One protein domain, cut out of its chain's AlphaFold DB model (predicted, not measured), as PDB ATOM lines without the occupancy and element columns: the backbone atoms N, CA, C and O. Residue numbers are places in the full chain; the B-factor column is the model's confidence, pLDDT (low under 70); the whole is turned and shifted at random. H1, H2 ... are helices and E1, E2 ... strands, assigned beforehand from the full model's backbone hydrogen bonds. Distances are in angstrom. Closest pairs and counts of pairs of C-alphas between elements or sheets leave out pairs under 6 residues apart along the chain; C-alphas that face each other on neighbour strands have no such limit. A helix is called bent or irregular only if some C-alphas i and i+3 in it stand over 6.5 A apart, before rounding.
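AT A GLANCE: This is residues 4 to 53 of the 161 residues of the protein "(salmon louse) hypothetical protein" of Lepeophtheirus salmonis (UniProt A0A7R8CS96). A small two-stranded hairpin, E1 and E2, makes a narrow wall, and one kinked helix, H1, packs over one face of it with residues 36 to 44, leaving the other face bare. A long link, residues 19 to 30, loops round from one end of the hairpin to the start of the helix, and residues 45 to 50, of which 45 to 48 belong to H1, stand free. The printed part has 50 residues with two named strands and one named helix, in the order E1, E2, H1 along the chain; the sheet, in the order E1 - E2, is antiparallel, and the class is mixed, helices and strands. The whole is only just loose, close to compact, with a radius of gyration of the C-alphas of 11.9 A and spans of 31 by 23 by 14 A.

HOW THE PARTS SIT: The sheet is E1, residues 4 to 7, and E2, residues 13 to 18, antiparallel neighbours with 179 degrees between their directions. They form a hairpin, joined by a tight link of 5 residues. C-alphas 5 and 16 face each other at 4.0 A. N 4 and O 17, at 2.9 A, and N 6 and O 15, at 2.8 A, are within hydrogen-bond range. H1, residues 31 to 48, comes closest to E2 at the C-alphas of Gln 15 and Leu 40, 6.2 A apart. Its closest C-alphas to E1 are those of Ala 6 and Leu 40, 6.4 A apart. H1 has a kink of 42 degrees near residue 42. It is irregular, but only just: C-alphas 40 and 43 are 6.7 A apart. In its backbone 12 of 14 O i to N i+4 pairs are within hydrogen-bond range.

IN THESE COORDINATES: E2, residues 13 to 18, is the longest strand and measures 13.6 A from first to last C-alpha. E1, residues 4 to 7, measures 9.8 A and begins at C-alpha 4 (-26.755, 142.106, 86.956). H1, residues 31 to 48, measures 25.0 A, from C-alpha 31 at (-39.610, 139.264, 94.777) to C-alpha 48 at (-40.468, 149.391, 71.906).

THE WHOLE: The two C-alphas farthest apart are those of Leu 10 and Asp 29, at 32.9 A. The printed part runs from residue 4 to residue 53 and has no cut. The link from E2 to H1 is long, with 12 residues, and their C-alphas lie 12 to 18 A from the mean of the C-alphas. The mean pLDDT of the printed part is 81.4, and the model's confidence is low, under 70, at residue 23 and residues 46 to 51.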
ATOM      1  N   ILE A   4     -25.685 142.722  87.743       84.06
ATOM      2  CA  ILE A   4     -26.755 142.106  86.956       84.06
ATOM      3  C   ILE A   4     -26.950 142.966  85.715       84.06
ATOM      4  O   ILE A   4     -27.110 144.177  85.848       84.06
ATOM      5  N   ALA A   5     -26.941 142.345  84.540       87.94
ATOM      6  CA  ALA A   5     -27.003 143.029  83.254       87.94
ATOM      7  C   ALA A   5     -28.103 142.452  82.355       87.94
ATOM      8  O   ALA A   5     -28.471 141.279  82.468       87.94
ATOM      9  N   ALA A   6     -28.600 143.284  81.447       88.69
ATOM     10  CA  ALA A   6     -29.414 142.901  80.308       88.69
ATOM     11  C   ALA A   6     -28.570 143.087  79.047       88.69
ATOM     12  O   ALA A   6     -28.179 144.200  78.718       88.69
ATOM     13  N   ALA A   7     -28.302 141.995  78.336       89.75
ATOM     14  CA  ALA A   7     -27.451 142.009  77.155       89.75
ATOM     15  C   ALA A   7     -28.153 141.380  75.952       89.75
ATOM     16  O   ALA A   7     -28.929 140.427  76.076       89.75
ATOM     17  N   THR A   8     -27.843 141.895  74.767       89.38
ATOM     18  CA  THR A   8     -28.278 141.308  73.497       89.38
ATOM     19  C   THR A   8     -27.554 139.987  73.232       89.38
ATOM     20  O   THR A   8     -26.482 139.715  73.772       89.38
ATOM     21  N   THR A   9     -28.079 139.172  72.316       88.62
ATOM     22  CA  THR A   9     -27.393 137.947  71.872       88.62
ATOM     23  C   THR A   9     -26.061 138.220  71.171       88.62
ATOM     24  O   THR A   9     -25.251 137.306  71.045       88.62
ATOM     25  N   LEU A  10     -25.798 139.456  70.740       88.94
ATOM     26  CA  LEU A  10     -24.513 139.877  70.177       88.94
ATOM     27  C   LEU A  10     -23.487 140.266  71.257       88.94
ATOM     28  O   LEU A  10     -22.341 140.548  70.923       88.94
ATOM     29  N   GLY A  11     -23.873 140.252  72.536       89.06
ATOM     30  CA  GLY A  11     -23.001 140.617  73.652       89.06
ATOM     31  C   GLY A  11     -22.911 142.124  73.902       89.06
ATOM     32  O   GLY A  11     -22.004 142.552  74.603       89.06
ATOM     33  N   TYR A  12     -23.825 142.929  73.345       87.94
ATOM     34  CA  TYR A  12     -23.962 144.340  73.726       87.94
ATOM     35  C   TYR A  12     -24.769 144.465  75.011       87.94
ATOM     36  O   TYR A  12     -25.890 143.952  75.071       87.94
ATOM     37  N   ASP A  13     -24.213 145.170  75.992       89.62
ATOM     38  CA  ASP A  13     -24.919 145.559  77.208       89.62
ATOM     39  C   ASP A  13     -25.938 146.665  76.904       89.62
ATOM     40  O   ASP A  13     -25.626 147.653  76.238       89.62
ATOM     41  N   LEU A  14     -27.167 146.471  77.368       87.81
ATOM     42  CA  LEU A  14     -28.245 147.454  77.267       87.81
ATOM     43  C   LEU A  14     -28.374 148.240  78.569       87.81
ATOM     44  O   LEU A  14     -28.645 149.439  78.551       87.81
ATOM     45  N   GLN A  15     -28.230 147.546  79.698       88.88
ATOM     46  CA  GLN A  15     -28.418 148.108  81.025       88.88
ATOM     47  C   GLN A  15     -27.849 147.158  82.074       88.88
ATOM     48  O   GLN A  15     -28.151 145.964  82.063       88.88
ATOM     49  N   PHE A  16     -27.132 147.696  83.058       88.81
ATOM     50  CA  PHE A  16     -26.644 146.925  84.195       88.81
ATOM     51  C   PHE A  16     -26.830 147.668  85.514       88.81
ATOM     52  O   PHE A  16     -26.941 148.893  85.564       88.81
ATOM     53  N   TYR A  17     -26.838 146.900  86.601       83.69
ATOM     54  CA  TYR A  17     -26.884 147.413  87.962       83.69
ATOM     55  C   TYR A  17     -25.923 146.642  88.870       83.69
ATOM     56  O   TYR A  17     -25.905 145.405  88.842       83.69
ATOM     57  N   PRO A  18     -25.155 147.337  89.726       85.50
ATOM     58  CA  PRO A  18     -24.362 146.674  90.747       85.50
ATOM     59  C   PRO A  18     -25.287 146.004  91.768       85.50
ATOM     60  O   PRO A  18     -26.229 146.606  92.290       85.50
ATOM     61  N   TYR A  19     -25.009 144.742  92.084       82.00
ATOM     62  CA  TYR A  19     -25.714 144.024  93.133       82.00
ATOM     63  C   TYR A  19     -25.164 144.442  94.502       82.00
ATOM     64  O   TYR A  19     -24.083 144.022  94.912       82.00
ATOM     65  N   ALA A  20     -25.940 145.255  95.221       82.31
ATOM     66  CA  ALA A  20     -25.587 145.800  96.535       82.31
ATOM     67  C   ALA A  20     -25.809 144.825  97.715       82.31
ATOM     68  O   ALA A  20     -25.733 145.215  98.876       82.31
ATOM     69  N   GLY A  21     -26.097 143.546  97.457       79.31
ATOM     70  CA  GLY A  21     -26.258 142.552  98.520       79.31
ATOM     71  C   GLY A  21     -27.563 142.698  99.307       79.31
ATOM     72  O   GLY A  21     -28.653 142.702  98.735       79.31
ATOM     73  N   LYS A  22     -27.469 142.721 100.642       71.12
ATOM     74  CA  LYS A  22     -28.632 142.709 101.549       71.12
ATOM     75  C   LYS A  22     -29.443 144.010 101.485       71.12
ATOM     76  O   LYS A  22     -30.652 143.957 101.702       71.12
ATOM     77  N   ASP A  23     -28.797 145.109 101.109       64.56
ATOM     78  CA  ASP A  23     -29.346 146.468 101.180       64.56
ATOM     79  C   ASP A  23     -30.082 146.904  99.902       64.56
ATOM     80  O   ASP A  23     -30.521 148.045  99.780       64.56
ATOM     81  N   SER A  24     -30.265 145.999  98.933       70.56
ATOM     82  CA  SER A  24     -31.039 146.297  97.726       70.56
ATOM     83  C   SER A  24     -32.534 146.401  98.050       70.56
ATOM     84  O   SER A  24     -33.147 145.403  98.455       70.56
ATOM     85  N   SER A  25     -33.141 147.566  97.816       78.62
ATOM     86  CA  SER A  25     -34.597 147.711  97.823       78.62
ATOM     87  C   SER A  25     -35.207 146.923  96.658       78.62
ATOM     88  O   SER A  25     -34.695 146.915  95.538       78.62
ATOM     89  N   TYR A  26     -36.287 146.193  96.928       86.56
ATOM     90  CA  TYR A  26     -37.017 145.434  95.917       86.56
ATOM     91  C   TYR A  26     -38.492 145.346  96.305       86.56
ATOM     92  O   TYR A  26     -38.843 145.452  97.483       86.56
ATOM     93  N   ASN A  27     -39.359 145.140  95.317       86.50
ATOM     94  CA  ASN A  27     -40.776 144.921  95.555       86.50
ATOM     95  C   ASN A  27     -40.980 143.492  96.094       86.50
ATOM     96  O   ASN A  27     -40.628 142.505  95.440       86.50
ATOM     97  N   LYS A  28     -41.521 143.386  97.313       87.00
ATOM     98  CA  LYS A  28     -41.693 142.110  98.021       87.00
ATOM     99  C   LYS A  28     -42.721 141.191  97.364       87.00
ATOM    100  O   LYS A  28     -42.521 139.983  97.433       87.00
ATOM    101  N   ASP A  29     -43.727 141.740  96.689       88.25
ATOM    102  CA  ASP A  29     -44.825 140.975  96.086       88.25
ATOM    103  C   ASP A  29     -44.348 140.163  94.876       88.25
ATOM    104  O   ASP A  29     -44.718 139.007  94.700       88.25
ATOM    105  N   ILE A  30     -43.448 140.739  94.075       84.56
ATOM    106  CA  ILE A  30     -42.852 140.093  92.888       84.56
ATOM    107  C   ILE A  30     -41.476 139.465  93.169       84.56
ATOM    108  O   ILE A  30     -40.871 138.808  92.315       84.56
ATOM    109  N   GLY A  31     -40.939 139.696  94.368       88.62
ATOM    110  CA  GLY A  31     -39.610 139.264  94.777       88.62
ATOM    111  C   GLY A  31     -38.459 139.993  94.068       88.62
ATOM    112  O   GLY A  31     -38.630 140.838  93.188       88.62
ATOM    113  N   ARG A  32     -37.225 139.649  94.463       88.19
ATOM    114  CA  ARG A  32     -36.002 140.280  93.930       88.19
ATOM    115  C   ARG A  32     -35.841 140.075  92.426       88.19
ATOM    116  O   ARG A  32     -35.549 141.026  91.718       88.19
ATOM    117  N   GLY A  33     -36.051 138.845  91.948       84.94
ATOM    118  CA  GLY A  33     -35.901 138.510  90.529       84.94
ATOM    119  C   GLY A  33     -36.861 139.301  89.644       84.94
ATOM    120  O   GLY A  33     -36.414 139.945  88.701       84.94
ATOM    121  N   GLY A  34     -38.151 139.329  90.001       86.19
ATOM    122  CA  GLY A  34     -39.151 140.124  89.287       86.19
ATOM    123  C   GLY A  34     -38.823 141.615  89.308       86.19
ATOM    124  O   GLY A  34     -38.836 142.261  88.267       86.19
ATOM    125  N   SER A  35     -38.420 142.143  90.470       88.06
ATOM    126  CA  SER A  35     -38.030 143.555  90.609       88.06
ATOM    127  C   SER A  35     -36.852 143.936  89.711       88.06
ATOM    128  O   SER A  35     -36.853 145.001  89.099       88.06
ATOM    129  N   VAL A  36     -35.838 143.071  89.627       87.94
ATOM    130  CA  VAL A  36     -34.658 143.293  88.785       87.94
ATOM    131  C   VAL A  36     -35.032 143.261  87.306       87.94
ATOM    132  O   VAL A  36     -34.640 144.172  86.581       87.94
ATOM    133  N   ILE A  37     -35.825 142.275  86.871       86.62
ATOM    134  CA  ILE A  37     -36.286 142.181  85.477       86.62
ATOM    135  C   ILE A  37     -37.086 143.427  85.099       86.62
ATOM    136  O   ILE A  37     -36.766 144.053  84.096       86.62
ATOM    137  N   MET A  38     -38.050 143.840  85.929       85.31
ATOM    138  CA  MET A  38     -38.845 145.048  85.677       85.31
ATOM    139  C   MET A  38     -37.985 146.310  85.598       85.31
ATOM    140  O   MET A  38     -38.286 147.214  84.830       85.31
ATOM    141  N   ASN A  39     -36.916 146.408  86.392       86.12
ATOM    142  CA  ASN A  39     -36.023 147.562  86.336       86.12
ATOM    143  C   ASN A  39     -35.148 147.566  85.077       86.12
ATOM    144  O   ASN A  39     -35.014 148.616  84.453       86.12
ATOM    145  N   LEU A  40     -34.588 146.415  84.703       86.56
ATOM    146  CA  LEU A  40     -33.776 146.256  83.491       86.56
ATOM    147  C   LEU A  40     -34.604 146.376  82.205       86.56
ATOM    148  O   LEU A  40     -34.080 146.743  81.160       86.56
ATOM    149  N   SER A  41     -35.900 146.073  82.261       82.75
ATOM    150  CA  SER A  41     -36.775 146.149  81.093       82.75
ATOM    151  C   SER A  41     -37.323 147.550  80.827       82.75
ATOM    152  O   SER A  41     -37.860 147.780  79.748       82.75
ATOM    153  N   LYS A  42     -37.186 148.498  81.769       80.75
ATOM    154  CA  LYS A  42     -37.696 149.876  81.619       80.75
ATOM    155  C   LYS A  42     -37.127 150.579  80.393       80.75
ATOM    156  O   LYS A  42     -37.872 151.238  79.677       80.75
ATOM    157  N   ALA A  43     -35.822 150.440  80.147       72.25
ATOM    158  CA  ALA A  43     -35.189 151.059  78.986       72.25
ATOM    159  C   ALA A  43     -35.773 150.512  77.672       72.25
ATOM    160  O   ALA A  43     -36.051 151.278  76.754       72.25
ATOM    161  N   ILE A  44     -36.028 149.202  77.617       74.25
ATOM    162  CA  ILE A  44     -36.594 148.519  76.446       74.25
ATOM    163  C   ILE A  44     -38.065 148.900  76.246       74.25
ATOM    164  O   ILE A  44     -38.473 149.215  75.132       74.25
ATOM    165  N   GLU A  45     -38.852 148.943  77.322       72.88
ATOM    166  CA  GLU A  45     -40.274 149.301  77.280       72.88
ATOM    167  C   GLU A  45     -40.496 150.712  76.713       72.88
ATOM    168  O   GLU A  45     -41.390 150.919  75.889       72.88
ATOM    169  N   ILE A  46     -39.636 151.668  77.088       67.62
ATOM    170  CA  ILE A  46     -39.664 153.040  76.563       67.62
ATOM    171  C   ILE A  46     -39.424 153.061  75.044       67.62
ATOM    172  O   ILE A  46     -40.058 153.845  74.334       67.62
ATOM    173  N   ILE A  47     -38.523 152.208  74.550       65.12
ATOM    174  CA  ILE A  47     -38.116 152.167  73.141       65.12
ATOM    175  C   ILE A  47     -39.158 151.436  72.286       65.12
ATOM    176  O   ILE A  47     -39.545 151.933  71.229       65.12
ATOM    177  N   GLU A  48     -39.631 150.271  72.730       66.88
ATOM    178  CA  GLU A  48     -40.468 149.391  71.906       66.88
ATOM    179  C   GLU A  48     -41.976 149.612  72.082       66.88
ATOM    180  O   GLU A  48     -42.756 149.125  71.258       66.88
ATOM    181  N   ARG A  49     -42.410 150.345  73.123       59.81
ATOM    182  CA  ARG A  49     -43.832 150.585  73.457       59.81
ATOM    183  C   ARG A  49     -44.683 149.304  73.439       59.81
ATOM    184  O   ARG A  49     -45.855 149.329  73.054       59.81
ATOM    185  N   LYS A  50     -44.097 148.170  73.823       62.16
ATOM    186  CA  LYS A  50     -44.734 146.849  73.821       62.16
ATOM    187  C   LYS A  50     -44.519 146.135  75.142       62.16
ATOM    188  O   LYS A  50     -43.540 146.366  75.845       62.16
ATOM    189  N   TRP A  51     -45.454 145.237  75.445       63.38
ATOM    190  CA  TRP A  51     -45.341 144.336  76.580       63.38
ATOM    191  C   TRP A  51     -44.178 143.370  76.358       63.38
ATOM    192  O   TRP A  51     -44.110 142.692  75.329       63.38
ATOM    193  N   ASN A  52     -43.274 143.300  77.332       70.38
ATOM    194  CA  ASN A  52     -42.130 142.405  77.268       70.38
ATOM    195  C   ASN A  52     -42.611 140.954  77.360       70.38
ATOM    196  O   ASN A  52     -43.197 140.535  78.361       70.38
ATOM    197  N   CYS A  53     -42.373 140.188  76.299       85.62
ATOM    198  CA  CYS A  53     -42.550 138.745  76.327       85.62
ATOM    199  C   CYS A  53     -41.386 138.102  77.082       85.62
ATOM    200  O   CYS A  53     -40.237 138.523  76.943       85.62
TER     201      CYS A  53